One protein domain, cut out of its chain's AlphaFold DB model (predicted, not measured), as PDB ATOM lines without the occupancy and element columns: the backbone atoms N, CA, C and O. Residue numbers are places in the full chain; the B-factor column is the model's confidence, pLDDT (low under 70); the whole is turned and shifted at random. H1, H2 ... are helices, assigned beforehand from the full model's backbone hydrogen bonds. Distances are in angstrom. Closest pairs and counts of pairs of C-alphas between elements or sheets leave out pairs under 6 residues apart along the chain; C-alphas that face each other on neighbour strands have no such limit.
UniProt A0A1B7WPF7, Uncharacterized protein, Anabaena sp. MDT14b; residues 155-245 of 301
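Overview. This is residues 155 to 245 of the 301 residues of an uncharacterized protein of Anabaena sp. MDT14b (UniProt A0A1B7WPF7). H2 is the core of a compact helical domain: H4 packs along it, the hairpin of H5 and H6 crosses it, H1 packs on H6, and H3 lies out at one end. The printed part has 91 residues with six named helices, H1 to H6 in order, and no named strand: all helix, radius of gyration of the C-alphas 11.9 A, spans 34 by 26 by 24 A.

Arrangement. Start at H1, residues 155 to 164; it touches residues 237 to 242 of H6, residues 229 to 243, closest at C-alphas 157 and 241, 6.6 A. Next comes the hub H2, residues 167 to 178. H3, residues 186 to 194, only just touches residues 171 to 175 of H2, with 3 pairs of C-alphas within 8 A, the closest 175 and 192, 6.9 A. H4, residues 197 to 207, touches H2 at a shallow tilt of 31 degrees, the same way, closest at C-alphas 171 and 197, 5.9 A. H5, residues 211 to 225, touches H2, about perpendicular at 76 degrees, through its residues 217 to 222 and H2's 173 to 177, closest at C-alphas 177 and 221, 5.6 A. H5 and H6 form a hairpin, closest at C-alphas 222 and 231, 6.2 A. In all six helices every O i to N i+4 pair is within hydrogen-bond range.

Along the chain. Find C-alpha 155 at (-4.308, -27.461, -26.938), where H1 begins. H5 and H6 each run 21.1 A; H6 ends at C-alpha 243, (5.461, -25.799, -39.011).

Size, cuts and confidence. The C-alphas farthest apart, of Glu 186 and Gly 244, are 34.4 A apart. The printed part has no cut and no long link; pLDDT is under 70 at residues 164, 186 and 227 to 229.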
ATOM      1  N   PHE A 155      -2.940 -27.982 -26.862       70.38
ATOM      2  CA  PHE A 155      -4.308 -27.461 -26.938       70.38
ATOM      3  C   PHE A 155      -4.494 -26.562 -28.159       70.38
ATOM      4  O   PHE A 155      -5.432 -26.762 -28.934       70.38
ATOM      5  N   ASP A 156      -3.553 -25.645 -28.383       75.69
ATOM      6  CA  ASP A 156      -3.591 -24.740 -29.533       75.69
ATOM      7  C   ASP A 156      -3.480 -25.517 -30.847       75.69
ATOM      8  O   ASP A 156      -4.195 -25.228 -31.809       75.69
ATOM      9  N   LEU A 157      -2.620 -26.540 -30.892       80.81
ATOM     10  CA  LEU A 157      -2.433 -27.376 -32.076       80.81
ATOM     11  C   LEU A 157      -3.744 -28.074 -32.459       80.81
ATOM     12  O   LEU A 157      -4.204 -27.974 -33.597       80.81
ATOM     13  N   ARG A 158      -4.387 -28.725 -31.485       79.50
ATOM     14  CA  ARG A 158      -5.662 -29.418 -31.683       79.50
ATOM     15  C   ARG A 158      -6.767 -28.463 -32.116       79.50
ATOM     16  O   ARG A 158      -7.476 -28.760 -33.076       79.50
ATOM     17  N   GLN A 159      -6.898 -27.315 -31.456       74.81
ATOM     18  CA  GLN A 159      -7.923 -26.329 -31.793       74.81
ATOM     19  C   GLN A 159      -7.741 -25.784 -33.216       74.81
ATOM     20  O   GLN A 159      -8.711 -25.692 -33.969       74.81
ATOM     21  N   ASN A 160      -6.505 -25.478 -33.618       74.44
ATOM     22  CA  ASN A 160      -6.214 -25.025 -34.976       74.44
ATOM     23  C   ASN A 160      -6.508 -26.117 -36.011       74.44
ATOM     24  O   ASN A 160      -7.170 -25.856 -37.014       74.44
ATOM     25  N   LEU A 161      -6.100 -27.359 -35.753       82.00
ATOM     26  CA  LEU A 161      -6.380 -28.489 -36.643       82.00
ATOM     27  C   LEU A 161      -7.886 -28.713 -36.839       82.00
ATOM     28  O   LEU A 161      -8.344 -28.856 -37.972       82.00
ATOM     29  N   MET A 162      -8.664 -28.680 -35.753       77.12
ATOM     30  CA  MET A 162     -10.117 -28.869 -35.799       77.12
ATOM     31  C   MET A 162     -10.859 -27.701 -36.462       77.12
ATOM     32  O   MET A 162     -11.938 -27.904 -37.014       77.12
ATOM     33  N   ARG A 163     -10.300 -26.485 -36.432       72.44
ATOM     34  CA  ARG A 163     -10.890 -25.304 -37.082       72.44
ATOM     35  C   ARG A 163     -10.781 -25.354 -38.605       72.44
ATOM     36  O   ARG A 163     -11.632 -24.795 -39.291       72.44
ATOM     37  N   PHE A 164      -9.731 -25.985 -39.123       67.56
ATOM     38  CA  PHE A 164      -9.379 -25.905 -40.541       67.56
ATOM     39  C   PHE A 164      -9.489 -27.239 -41.291       67.56
ATOM     40  O   PHE A 164      -9.328 -27.250 -42.510       67.56
ATOM     41  N   SER A 165      -9.776 -28.361 -40.616       78.62
ATOM     42  CA  SER A 165      -9.988 -29.648 -41.286       78.62
ATOM     43  C   SER A 165     -10.845 -30.628 -40.474       78.62
ATOM     44  O   SER A 165     -11.133 -30.425 -39.297       78.62
ATOM     45  N   ASN A 166     -11.270 -31.717 -41.123       80.88
ATOM     46  CA  ASN A 166     -12.051 -32.777 -40.494       80.88
ATOM     47  C   ASN A 166     -11.152 -33.588 -39.532       80.88
ATOM     48  O   ASN A 166     -10.209 -34.235 -40.000       80.88
ATOM     49  N   PRO A 167     -11.454 -33.634 -38.217       79.56
ATOM     50  CA  PRO A 167     -10.608 -34.300 -37.222       79.56
ATOM     51  C   PRO A 167     -10.343 -35.773 -37.531       79.56
ATOM     52  O   PRO A 167      -9.252 -36.272 -37.258       79.56
ATOM     53  N   LEU A 168     -11.312 -36.465 -38.137       81.81
ATOM     54  CA  LEU A 168     -11.156 -37.860 -38.522       81.81
ATOM     55  C   LEU A 168     -10.130 -38.019 -39.649       81.81
ATOM     56  O   LEU A 168      -9.284 -38.905 -39.587       81.81
ATOM     57  N   ARG A 169     -10.165 -37.134 -40.652       83.94
ATOM     58  CA  ARG A 169      -9.210 -37.157 -41.772       83.94
ATOM     59  C   ARG A 169      -7.791 -36.892 -41.300       83.94
ATOM     60  O   ARG A 169      -6.876 -37.598 -41.709       83.94
ATOM     61  N   ILE A 170      -7.630 -35.939 -40.385       89.31
ATOM     62  CA  ILE A 170      -6.345 -35.673 -39.737       89.31
ATOM     63  C   ILE A 170      -5.850 -36.939 -39.037       89.31
ATOM     64  O   ILE A 170      -4.728 -37.374 -39.271       89.31
ATOM     65  N   LYS A 171      -6.710 -37.578 -38.237       89.81
ATOM     66  CA  LYS A 171      -6.385 -38.821 -37.533       89.81
ATOM     67  C   LYS A 171      -5.952 -39.941 -38.483       89.81
ATOM     68  O   LYS A 171      -4.938 -40.575 -38.218       89.81
ATOM     69  N   ILE A 172      -6.671 -40.154 -39.588       88.25
ATOM     70  CA  ILE A 172      -6.342 -41.171 -40.603       88.25
ATOM     71  C   ILE A 172      -4.963 -40.904 -41.220       88.25
ATOM     72  O   ILE A 172      -4.159 -41.829 -41.329       88.25
ATOM     73  N   ILE A 173      -4.662 -39.652 -41.583       91.56
ATOM     74  CA  ILE A 173      -3.357 -39.277 -42.153       91.56
ATOM     75  C   ILE A 173      -2.240 -39.500 -41.129       91.56
ATOM     76  O   ILE A 173      -1.237 -40.129 -41.449       91.56
ATOM     77  N   LEU A 174      -2.412 -39.033 -39.890       93.56
ATOM     78  CA  LEU A 174      -1.398 -39.187 -38.844       93.56
ATOM     79  C   LEU A 174      -1.159 -40.657 -38.483       93.56
ATOM     80  O   LEU A 174      -0.014 -41.073 -38.335       93.56
ATOM     81  N   PHE A 175      -2.227 -41.448 -38.372       94.31
ATOM     82  CA  PHE A 175      -2.135 -42.888 -38.148       94.31
ATOM     83  C   PHE A 175      -1.378 -43.571 -39.287       94.31
ATOM     84  O   PHE A 175      -0.443 -44.331 -39.039       94.31
ATOM     85  N   SER A 176      -1.734 -43.236 -40.531       92.06
ATOM     86  CA  SER A 176      -1.096 -43.800 -41.721       92.06
ATOM     87  C   SER A 176       0.389 -43.465 -41.807       92.06
ATOM     88  O   SER A 176       1.186 -44.298 -42.229       92.06
ATOM     89  N   ALA A 177       0.765 -42.262 -41.371       93.81
ATOM     90  CA  ALA A 177       2.151 -41.816 -41.333       93.81
ATOM     91  C   ALA A 177       2.974 -42.513 -40.234       93.81
ATOM     92  O   ALA A 177       4.194 -42.609 -40.351       93.81
ATOM     93  N   LEU A 178       2.342 -42.949 -39.141       93.31
ATOM     94  CA  LEU A 178       3.030 -43.482 -37.962       93.31
ATOM     95  C   LEU A 178       3.105 -45.004 -37.910       93.31
ATOM     96  O   LEU A 178       4.064 -45.526 -37.345       93.31
ATOM     97  N   TYR A 179       2.111 -45.698 -38.456       91.12
ATOM     98  CA  TYR A 179       1.970 -47.142 -38.281       91.12
ATOM     99  C   TYR A 179       2.033 -47.893 -39.605       91.12
ATOM    100  O   TYR A 179       3.043 -48.508 -39.933       91.12
ATOM    101  N   ASN A 180       0.941 -47.860 -40.356       86.25
ATOM    102  CA  ASN A 180       0.777 -48.540 -41.628       86.25
ATOM    103  C   ASN A 180      -0.237 -47.766 -42.457       86.25
ATOM    104  O   ASN A 180      -1.112 -47.111 -41.890       86.25
ATOM    105  N   LYS A 181      -0.166 -47.891 -43.787       87.81
ATOM    106  CA  LYS A 181      -1.204 -47.359 -44.675       87.81
ATOM    107  C   LYS A 181      -2.576 -47.808 -44.167       87.81
ATOM    108  O   LYS A 181      -2.801 -49.005 -44.001       87.81
ATOM    109  N   PHE A 182      -3.464 -46.845 -43.936       85.69
ATOM    110  CA  PHE A 182      -4.830 -47.122 -43.518       85.69
ATOM    111  C   PHE A 182      -5.587 -47.778 -44.674       85.69
ATOM    112  O   PHE A 182      -5.712 -47.212 -45.760       85.69
ATOM    113  N   THR A 183      -6.055 -48.997 -44.437       78.75
ATOM    114  CA  THR A 183      -6.782 -49.831 -45.401       78.75
ATOM    115  C   THR A 183      -8.293 -49.789 -45.193       78.75
ATOM    116  O   THR A 183      -9.022 -50.438 -45.932       78.75
ATOM    117  N   PHE A 184      -8.770 -48.997 -44.225       76.12
ATOM    118  CA  PHE A 184     -10.192 -48.812 -43.903       76.12
ATOM    119  C   PHE A 184     -10.906 -50.085 -43.418       76.12
ATOM    120  O   PHE A 184     -12.132 -50.099 -43.330       76.12
ATOM    121  N   ASN A 185     -10.152 -51.122 -43.041       74.75
ATOM    122  CA  ASN A 185     -10.688 -52.328 -42.416       74.75
ATOM    123  C   ASN A 185     -11.026 -52.099 -40.927       74.75
ATOM    124  O   ASN A 185     -10.598 -51.117 -40.316       74.75
ATOM    125  N   GLU A 186     -11.775 -53.021 -40.320       67.44
ATOM    126  CA  GLU A 186     -12.214 -52.905 -38.921       67.44
ATOM    127  C   GLU A 186     -11.049 -52.765 -37.931       67.44
ATOM    128  O   GLU A 186     -11.119 -51.981 -36.984       67.44
ATOM    129  N   GLN A 187      -9.950 -53.482 -38.174       75.62
ATOM    130  CA  GLN A 187      -8.772 -53.474 -37.312       75.62
ATOM    131  C   GLN A 187      -8.089 -52.101 -37.297       75.62
ATOM    132  O   GLN A 187      -7.733 -51.590 -36.234       75.62
ATOM    133  N   ASP A 188      -7.942 -51.470 -38.459       81.00
ATOM    134  CA  ASP A 188      -7.412 -50.116 -38.593       81.00
ATOM    135  C   ASP A 188      -8.313 -49.115 -37.854       81.00
ATOM    136  O   ASP A 188      -7.811 -48.241 -37.143       81.00
ATOM    137  N   TRP A 189      -9.638 -49.279 -37.921       80.25
ATOM    138  CA  TRP A 189     -10.586 -48.447 -37.173       80.25
ATOM    139  C   TRP A 189     -10.487 -48.632 -35.658       80.25
ATOM    140  O   TRP A 189     -10.497 -47.637 -34.928       80.25
ATOM    141  N   LEU A 190     -10.385 -49.870 -35.166       77.00
ATOM    142  CA  LEU A 190     -10.212 -50.155 -33.737       77.00
ATOM    143  C   LEU A 190      -8.934 -49.500 -33.206       77.00
ATOM    144  O   LEU A 190      -8.962 -48.804 -32.187       77.00
ATOM    145  N   ARG A 191      -7.830 -49.630 -33.949       83.31
ATOM    146  CA  ARG A 191      -6.554 -48.997 -33.597       83.31
ATOM    147  C   ARG A 191      -6.650 -47.471 -33.657       83.31
ATOM    148  O   ARG A 191      -6.206 -46.798 -32.729       83.31
ATOM    149  N   LEU A 192      -7.313 -46.907 -34.664       85.81
ATOM    150  CA  LEU A 192      -7.531 -45.460 -34.777       85.81
ATOM    151  C   LEU A 192      -8.401 -44.883 -33.646       85.81
ATOM    152  O   LEU A 192      -8.196 -43.739 -33.223       85.81
ATOM    153  N   LYS A 193      -9.383 -45.652 -33.162       80.62
ATOM    154  CA  LYS A 193     -10.226 -45.290 -32.011       80.62
ATOM    155  C   LYS A 193      -9.432 -45.319 -30.705       80.62
ATOM    156  O   LYS A 193      -9.636 -44.434 -29.881       80.62
ATOM    157  N   SER A 194      -8.517 -46.278 -30.555       85.50
ATOM    158  CA  SER A 194      -7.642 -46.379 -29.379       85.50
ATOM    159  C   SER A 194      -6.580 -45.276 -29.297       85.50
ATOM    160  O   SER A 194      -6.084 -44.972 -28.218       85.50
ATOM    161  N   GLU A 195      -6.240 -44.649 -30.424       89.12
ATOM    162  CA  GLU A 195      -5.274 -43.555 -30.464       89.12
ATOM    163  C   GLU A 195      -5.946 -42.202 -30.253       89.12
ATOM    164  O   GLU A 195      -6.968 -41.897 -30.861       89.12
ATOM    165  N   GLU A 196      -5.343 -41.321 -29.464       88.69
ATOM    166  CA  GLU A 196      -5.782 -39.929 -29.380       88.69
ATOM    167  C   GLU A 196      -5.107 -39.073 -30.453       88.69
ATOM    168  O   GLU A 196      -3.948 -39.289 -30.803       88.69
ATOM    169  N   LEU A 197      -5.810 -38.051 -30.956       87.44
ATOM    170  CA  LEU A 197      -5.242 -37.128 -31.946       87.44
ATOM    171  C   LEU A 197      -3.937 -36.495 -31.436       87.44
ATOM    172  O   LEU A 197      -2.949 -36.424 -32.159       87.44
ATOM    173  N   ASP A 198      -3.917 -36.108 -30.164       86.12
ATOM    174  CA  ASP A 198      -2.766 -35.473 -29.531       86.12
ATOM    175  C   ASP A 198      -1.579 -36.428 -29.349       86.12
ATOM    176  O   ASP A 198      -0.424 -36.024 -29.514       86.12
ATOM    177  N   SER A 199      -1.862 -37.702 -29.053       89.75
ATOM    178  CA  SER A 199      -0.865 -38.779 -29.016       89.75
ATOM    179  C   SER A 199      -0.203 -38.930 -30.384       89.75
ATOM    180  O   SER A 199       1.025 -38.913 -30.480       89.75
ATOM    181  N   LEU A 200      -1.001 -38.987 -31.454       92.69
ATOM    182  CA  LEU A 200      -0.497 -39.094 -32.823       92.69
ATOM    183  C   LEU A 200       0.323 -37.862 -33.230       92.69
ATOM    184  O   LEU A 200       1.414 -38.007 -33.772       92.69
ATOM    185  N   LEU A 201      -0.143 -36.649 -32.924       90.94
ATOM    186  CA  LEU A 201       0.595 -35.413 -33.219       90.94
ATOM    187  C   LEU A 201       1.951 -35.378 -32.511       90.94
ATOM    188  O   LEU A 201       2.968 -35.048 -33.123       90.94
ATOM    189  N   ARG A 202       1.982 -35.794 -31.243       89.06
ATOM    190  CA  ARG A 202       3.207 -35.866 -30.445       89.06
ATOM    191  C   ARG A 202       4.161 -36.929 -30.981       89.06
ATOM    192  O   ARG A 202       5.351 -36.661 -31.113       89.06
ATOM    193  N   LYS A 203       3.650 -38.119 -31.312       92.69
ATOM    194  CA  LYS A 203       4.428 -39.206 -31.931       92.69
ATOM    195  C   LYS A 203       5.025 -38.757 -33.263       92.69
ATOM    196  O   LYS A 203       6.206 -38.988 -33.499       92.69
ATOM    197  N   LEU A 204       4.247 -38.062 -34.096       93.25
ATOM    198  CA  LEU A 204       4.722 -37.541 -35.375       93.25
ATOM    199  C   LEU A 204       5.821 -36.497 -35.180       93.25
ATOM    200  O   LEU A 204       6.883 -36.636 -35.783       93.25
ATOM    201  N   PHE A 205       5.598 -35.512 -34.306       90.25
ATOM    202  CA  PHE A 205       6.588 -34.479 -33.990       90.25
ATOM    203  C   PHE A 205       7.893 -35.074 -33.450       90.25
ATOM    204  O   PHE A 205       8.973 -34.672 -33.861       90.25
ATOM    205  N   ASN A 206       7.809 -36.081 -32.583       89.81
ATOM    206  CA  ASN A 206       8.993 -36.766 -32.069       89.81
ATOM    207  C   ASN A 206       9.705 -37.619 -33.136       89.81
ATOM    208  O   ASN A 206      10.889 -37.904 -32.983       89.81
ATOM    209  N   SER A 207       8.995 -38.047 -34.187       91.81
ATOM    210  CA  SER A 207       9.551 -38.886 -35.258       91.81
ATOM    211  C   SER A 207      10.252 -38.108 -36.373       91.81
ATOM    212  O   SER A 207      10.970 -38.723 -37.158       91.81
ATOM    213  N   CYS A 208      10.036 -36.794 -36.467       91.38
ATOM    214  CA  CYS A 208      10.601 -35.936 -37.508       91.38
ATOM    215  C   CYS A 208      11.511 -34.887 -36.857       91.38
ATOM    216  O   CYS A 208      11.070 -34.084 -36.038       91.38
ATOM    217  N   ALA A 209      12.796 -34.877 -37.207       87.94
ATOM    218  CA  ALA A 209      13.769 -33.948 -36.635       87.94
ATOM    219  C   ALA A 209      13.678 -32.546 -37.260       87.94
ATOM    220  O   ALA A 209      14.015 -31.553 -36.596       87.94
ATOM    221  N   THR A 210      13.221 -32.485 -38.515       90.69
ATOM    222  CA  THR A 210      13.112 -31.281 -39.346       90.69
ATOM    223  C   THR A 210      11.712 -31.132 -39.949       90.69
ATOM    224  O   THR A 210      10.973 -32.107 -40.095       90.69
ATOM    225  N   ILE A 211      11.352 -29.904 -40.346       91.88
ATOM    226  CA  ILE A 211      10.089 -29.650 -41.054       91.88
ATOM    227  C   ILE A 211      10.038 -30.370 -42.408       91.88
ATOM    228  O   ILE A 211       8.987 -30.883 -42.777       91.88
ATOM    229  N   GLY A 212      11.173 -30.482 -43.108       90.44
ATOM    230  CA  GLY A 212      11.253 -31.192 -44.385       90.44
ATOM    231  C   GLY A 212      10.889 -32.671 -44.249       90.44
ATOM    232  O   GLY A 212      10.094 -33.181 -45.031       90.44
ATOM    233  N   GLU A 213      11.378 -33.344 -43.201       91.38
ATOM    234  CA  GLU A 213      11.002 -34.735 -42.910       91.38
ATOM    235  C   GLU A 213       9.504 -34.887 -42.627       91.38
ATOM    236  O   GLU A 213       8.881 -35.834 -43.110       91.38
ATOM    237  N   LEU A 214       8.915 -33.954 -41.870       94.00
ATOM    238  CA  LEU A 214       7.480 -33.954 -41.586       94.00
ATOM    239  C   LEU A 214       6.661 -33.799 -42.876       94.00
ATOM    240  O   LEU A 214       5.730 -34.571 -43.112       94.00
ATOM    241  N   GLU A 215       7.019 -32.828 -43.718       93.50
ATOM    242  CA  GLU A 215       6.353 -32.568 -44.996       93.50
ATOM    243  C   GLU A 215       6.451 -33.767 -45.935       93.50
ATOM    244  O   GLU A 215       5.428 -34.239 -46.433       93.50
ATOM    245  N   SER A 216       7.654 -34.319 -46.126       91.12
ATOM    246  CA  SER A 216       7.853 -35.515 -46.947       91.12
ATOM    247  C   SER A 216       7.042 -36.698 -46.421       91.12
ATOM    248  O   SER A 216       6.361 -37.365 -47.199       91.12
ATOM    249  N   LYS A 217       7.046 -36.942 -45.105       94.50
ATOM    250  CA  LYS A 217       6.317 -38.062 -44.495       94.50
ATOM    251  C   LYS A 217       4.806 -37.932 -44.681       94.50
ATOM    252  O   LYS A 217       4.155 -38.899 -45.083       94.50
ATOM    253  N   ILE A 218       4.245 -36.747 -44.448       94.25
ATOM    254  CA  ILE A 218       2.812 -36.487 -44.636       94.25
ATOM    255  C   ILE A 218       2.418 -36.566 -46.116       94.25
ATOM    256  O   ILE A 218       1.429 -37.222 -46.442       94.25
ATOM    257  N   ASN A 219       3.192 -35.962 -47.019       92.38
ATOM    258  CA  ASN A 219       2.883 -35.970 -48.450       92.38
ATOM    259  C   ASN A 219       2.961 -37.383 -49.039       92.38
ATOM    260  O   ASN A 219       2.029 -37.807 -49.722       92.38
ATOM    261  N   ASN A 220       3.999 -38.155 -48.698       90.00
ATOM    262  CA  ASN A 220       4.113 -39.559 -49.104       90.00
ATOM    263  C   ASN A 220       2.937 -40.392 -48.581       90.00
ATOM    264  O   ASN A 220       2.390 -41.227 -49.301       90.00
ATOM    265  N   THR A 221       2.506 -40.126 -47.347       91.88
ATOM    266  CA  THR A 221       1.335 -40.784 -46.761       91.88
ATOM    267  C   THR A 221       0.072 -40.482 -47.566       91.88
ATOM    268  O   THR A 221      -0.657 -41.409 -47.916       91.88
ATOM    269  N   VAL A 222      -0.179 -39.218 -47.917       89.56
ATOM    270  CA  VAL A 222      -1.354 -38.840 -48.719       89.56
ATOM    271  C   VAL A 222      -1.314 -39.460 -50.114       89.56
ATOM    272  O   VAL A 222      -2.328 -39.996 -50.554       89.56
ATOM    273  N   ILE A 223      -0.149 -39.483 -50.767       85.75
ATOM    274  CA  ILE A 223       0.029 -40.173 -52.053       85.75
ATOM    275  C   ILE A 223      -0.323 -41.661 -51.904       85.75
ATOM    276  O   ILE A 223      -1.072 -42.203 -52.713       85.75
ATOM    277  N   SER A 224       0.148 -42.312 -50.835       84.75
ATOM    278  CA  SER A 224      -0.120 -43.735 -50.587       84.75
ATOM    279  C   SER A 224      -1.596 -44.043 -50.305       84.75
ATOM    280  O   SER A 224      -2.073 -45.124 -50.662       84.75
ATOM    281  N   LEU A 225      -2.326 -43.107 -49.688       82.75
ATOM    282  CA  LEU A 225      -3.761 -43.209 -49.408       82.75
ATOM    283  C   LEU A 225      -4.628 -42.964 -50.653       82.75
ATOM    284  O   LEU A 225      -5.803 -43.322 -50.647       82.75
ATOM    285  N   GLY A 226      -4.051 -42.400 -51.717       75.31
ATOM    286  CA  GLY A 226      -4.738 -42.058 -52.959       75.31
ATOM    287  C   GLY A 226      -5.143 -40.583 -53.040       75.31
ATOM    288  O   GLY A 226      -5.282 -39.878 -52.035       75.31
ATOM    289  N   THR A 227      -5.344 -40.110 -54.273       57.41
ATOM    290  CA  THR A 227      -5.677 -38.724 -54.634       57.41
ATOM    291  C   THR A 227      -7.115 -38.354 -54.255       57.41
ATOM    292  O   THR A 227      -7.983 -38.171 -55.101       57.41
ATOM    293  N   GLN A 228      -7.372 -38.187 -52.958       68.25
ATOM    294  CA  GLN A 228      -8.582 -37.528 -52.462       68.25
ATOM    295  C   GLN A 228      -8.243 -36.069 -52.145       68.25
ATOM    296  O   GLN A 228      -7.415 -35.794 -51.274       68.25
ATOM    297  N   TYR A 229      -8.906 -35.116 -52.807       57.69
ATOM    298  CA  TYR A 229      -8.709 -33.674 -52.580       57.69
ATOM    299  C   TYR A 229      -8.784 -33.292 -51.087       57.69
ATOM    300  O   TYR A 229      -8.004 -32.478 -50.595       57.69
ATOM    301  N   LYS A 230      -9.662 -33.961 -50.332       70.44
ATOM    302  CA  LYS A 230      -9.836 -33.782 -48.882       70.44
ATOM    303  C   LYS A 230      -8.593 -34.207 -48.075       70.44
ATOM    304  O   LYS A 230      -8.293 -33.579 -47.062       70.44
ATOM    305  N   ASN A 231      -7.849 -35.224 -48.524       78.19
ATOM    306  CA  ASN A 231      -6.597 -35.643 -47.884       78.19
ATOM    307  C   ASN A 231      -5.483 -34.616 -48.142       78.19
ATOM    308  O   ASN A 231      -4.761 -34.274 -47.210       78.19
ATOM    309  N   ASN A 232      -5.415 -34.055 -49.357       80.38
ATOM    310  CA  ASN A 232      -4.493 -32.960 -49.698       80.38
ATOM    311  C   ASN A 232      -4.782 -31.685 -48.884       80.38
ATOM    312  O   ASN A 232      -3.870 -31.001 -48.424       80.38
ATOM    313  N   GLN A 233      -6.061 -31.365 -48.666       81.81
ATOM    314  CA  GLN A 233      -6.444 -30.236 -47.817       81.81
ATOM    315  C   GLN A 233      -6.029 -30.472 -46.356       81.81
ATOM    316  O   GLN A 233      -5.451 -29.591 -45.717       81.81
ATOM    317  N   ALA A 234      -6.310 -31.662 -45.821       85.81
ATOM    318  CA  ALA A 234      -5.968 -32.014 -44.448       85.81
ATOM    319  C   ALA A 234      -4.448 -32.053 -44.211       85.81
ATOM    320  O   ALA A 234      -3.995 -31.543 -43.186       85.81
ATOM    321  N   SER A 235      -3.646 -32.571 -45.149       89.56
ATOM    322  CA  SER A 235      -2.180 -32.539 -45.038       89.56
ATOM    323  C   SER A 235      -1.625 -31.125 -45.037       89.56
ATOM    324  O   SER A 235      -0.786 -30.815 -44.194       89.56
ATOM    325  N   GLY A 236      -2.127 -30.249 -45.912       86.50
ATOM    326  CA  GLY A 236      -1.730 -28.841 -45.931       86.50
ATOM    327  C   GLY A 236      -1.990 -28.150 -44.590       86.50
ATOM    328  O   GLY A 236      -1.142 -27.403 -44.099       86.50
ATOM    329  N   VAL A 237      -3.124 -28.452 -43.951       88.81
ATOM    330  CA  VAL A 237      -3.456 -27.949 -42.609       88.81
ATOM    331  C   VAL A 237      -2.508 -28.511 -41.544       88.81
ATOM    332  O   VAL A 237      -1.994 -27.735 -40.739       88.81
ATOM    333  N   ILE A 238      -2.222 -29.819 -41.558       91.25
ATOM    334  CA  ILE A 238      -1.276 -30.454 -40.620       91.25
ATOM    335  C   ILE A 238       0.109 -29.817 -40.738       91.25
ATOM    336  O   ILE A 238       0.664 -29.371 -39.736       91.25
ATOM    337  N   ILE A 239       0.642 -29.726 -41.959       92.00
ATOM    338  CA  ILE A 239       1.957 -29.142 -42.242       92.00
ATOM    339  C   ILE A 239       2.006 -27.695 -41.756       92.00
ATOM    340  O   ILE A 239       2.913 -27.327 -41.015       92.00
ATOM    341  N   ARG A 240       1.008 -26.881 -42.117       90.00
ATOM    342  CA  ARG A 240       0.947 -25.467 -41.725       90.00
ATOM    343  C   ARG A 240       0.944 -25.291 -40.211       90.00
ATOM    344  O   ARG A 240       1.670 -24.445 -39.701       90.00
ATOM    345  N   VAL A 241       0.117 -26.061 -39.507       88.06
ATOM    346  CA  VAL A 241      -0.036 -25.946 -38.051       88.06
ATOM    347  C   VAL A 241       1.212 -26.459 -37.331       88.06
ATOM    348  O   VAL A 241       1.687 -25.820 -36.397       88.06
ATOM    349  N   MET A 242       1.793 -27.571 -37.789       88.56
ATOM    350  CA  MET A 242       2.991 -28.140 -37.170       88.56
ATOM    351  C   MET A 242       4.273 -27.387 -37.527       88.56
ATOM    352  O   MET A 242       5.228 -27.462 -36.760       88.56
ATOM    353  N   ARG A 243       4.304 -26.622 -38.626       88.75
ATOM    354  CA  ARG A 243       5.461 -25.799 -39.011       88.75
ATOM    355  C   ARG A 243       5.888 -24.840 -37.905       88.75
ATOM    356  O   ARG A 243       7.079 -24.714 -37.674       88.75
ATOM    357  N   GLY A 244       4.945 -24.253 -37.165       84.94
ATOM    358  CA  GLY A 244       5.254 -23.353 -36.044       84.94
ATOM    359  C   GLY A 244       6.019 -24.000 -34.879       84.94
ATOM    360  O   GLY A 244       6.520 -23.286 -34.016       84.94
ATOM    361  N   LEU A 245       6.119 -25.334 -34.849       83.50
ATOM    362  CA  LEU A 245       6.869 -26.100 -33.844       83.50
ATOM    363  C   LEU A 245       8.328 -26.339 -34.240       83.50
ATOM    364  O   LEU A 245       9.165 -26.672 -33.400       83.50
TER     365      LEU A 245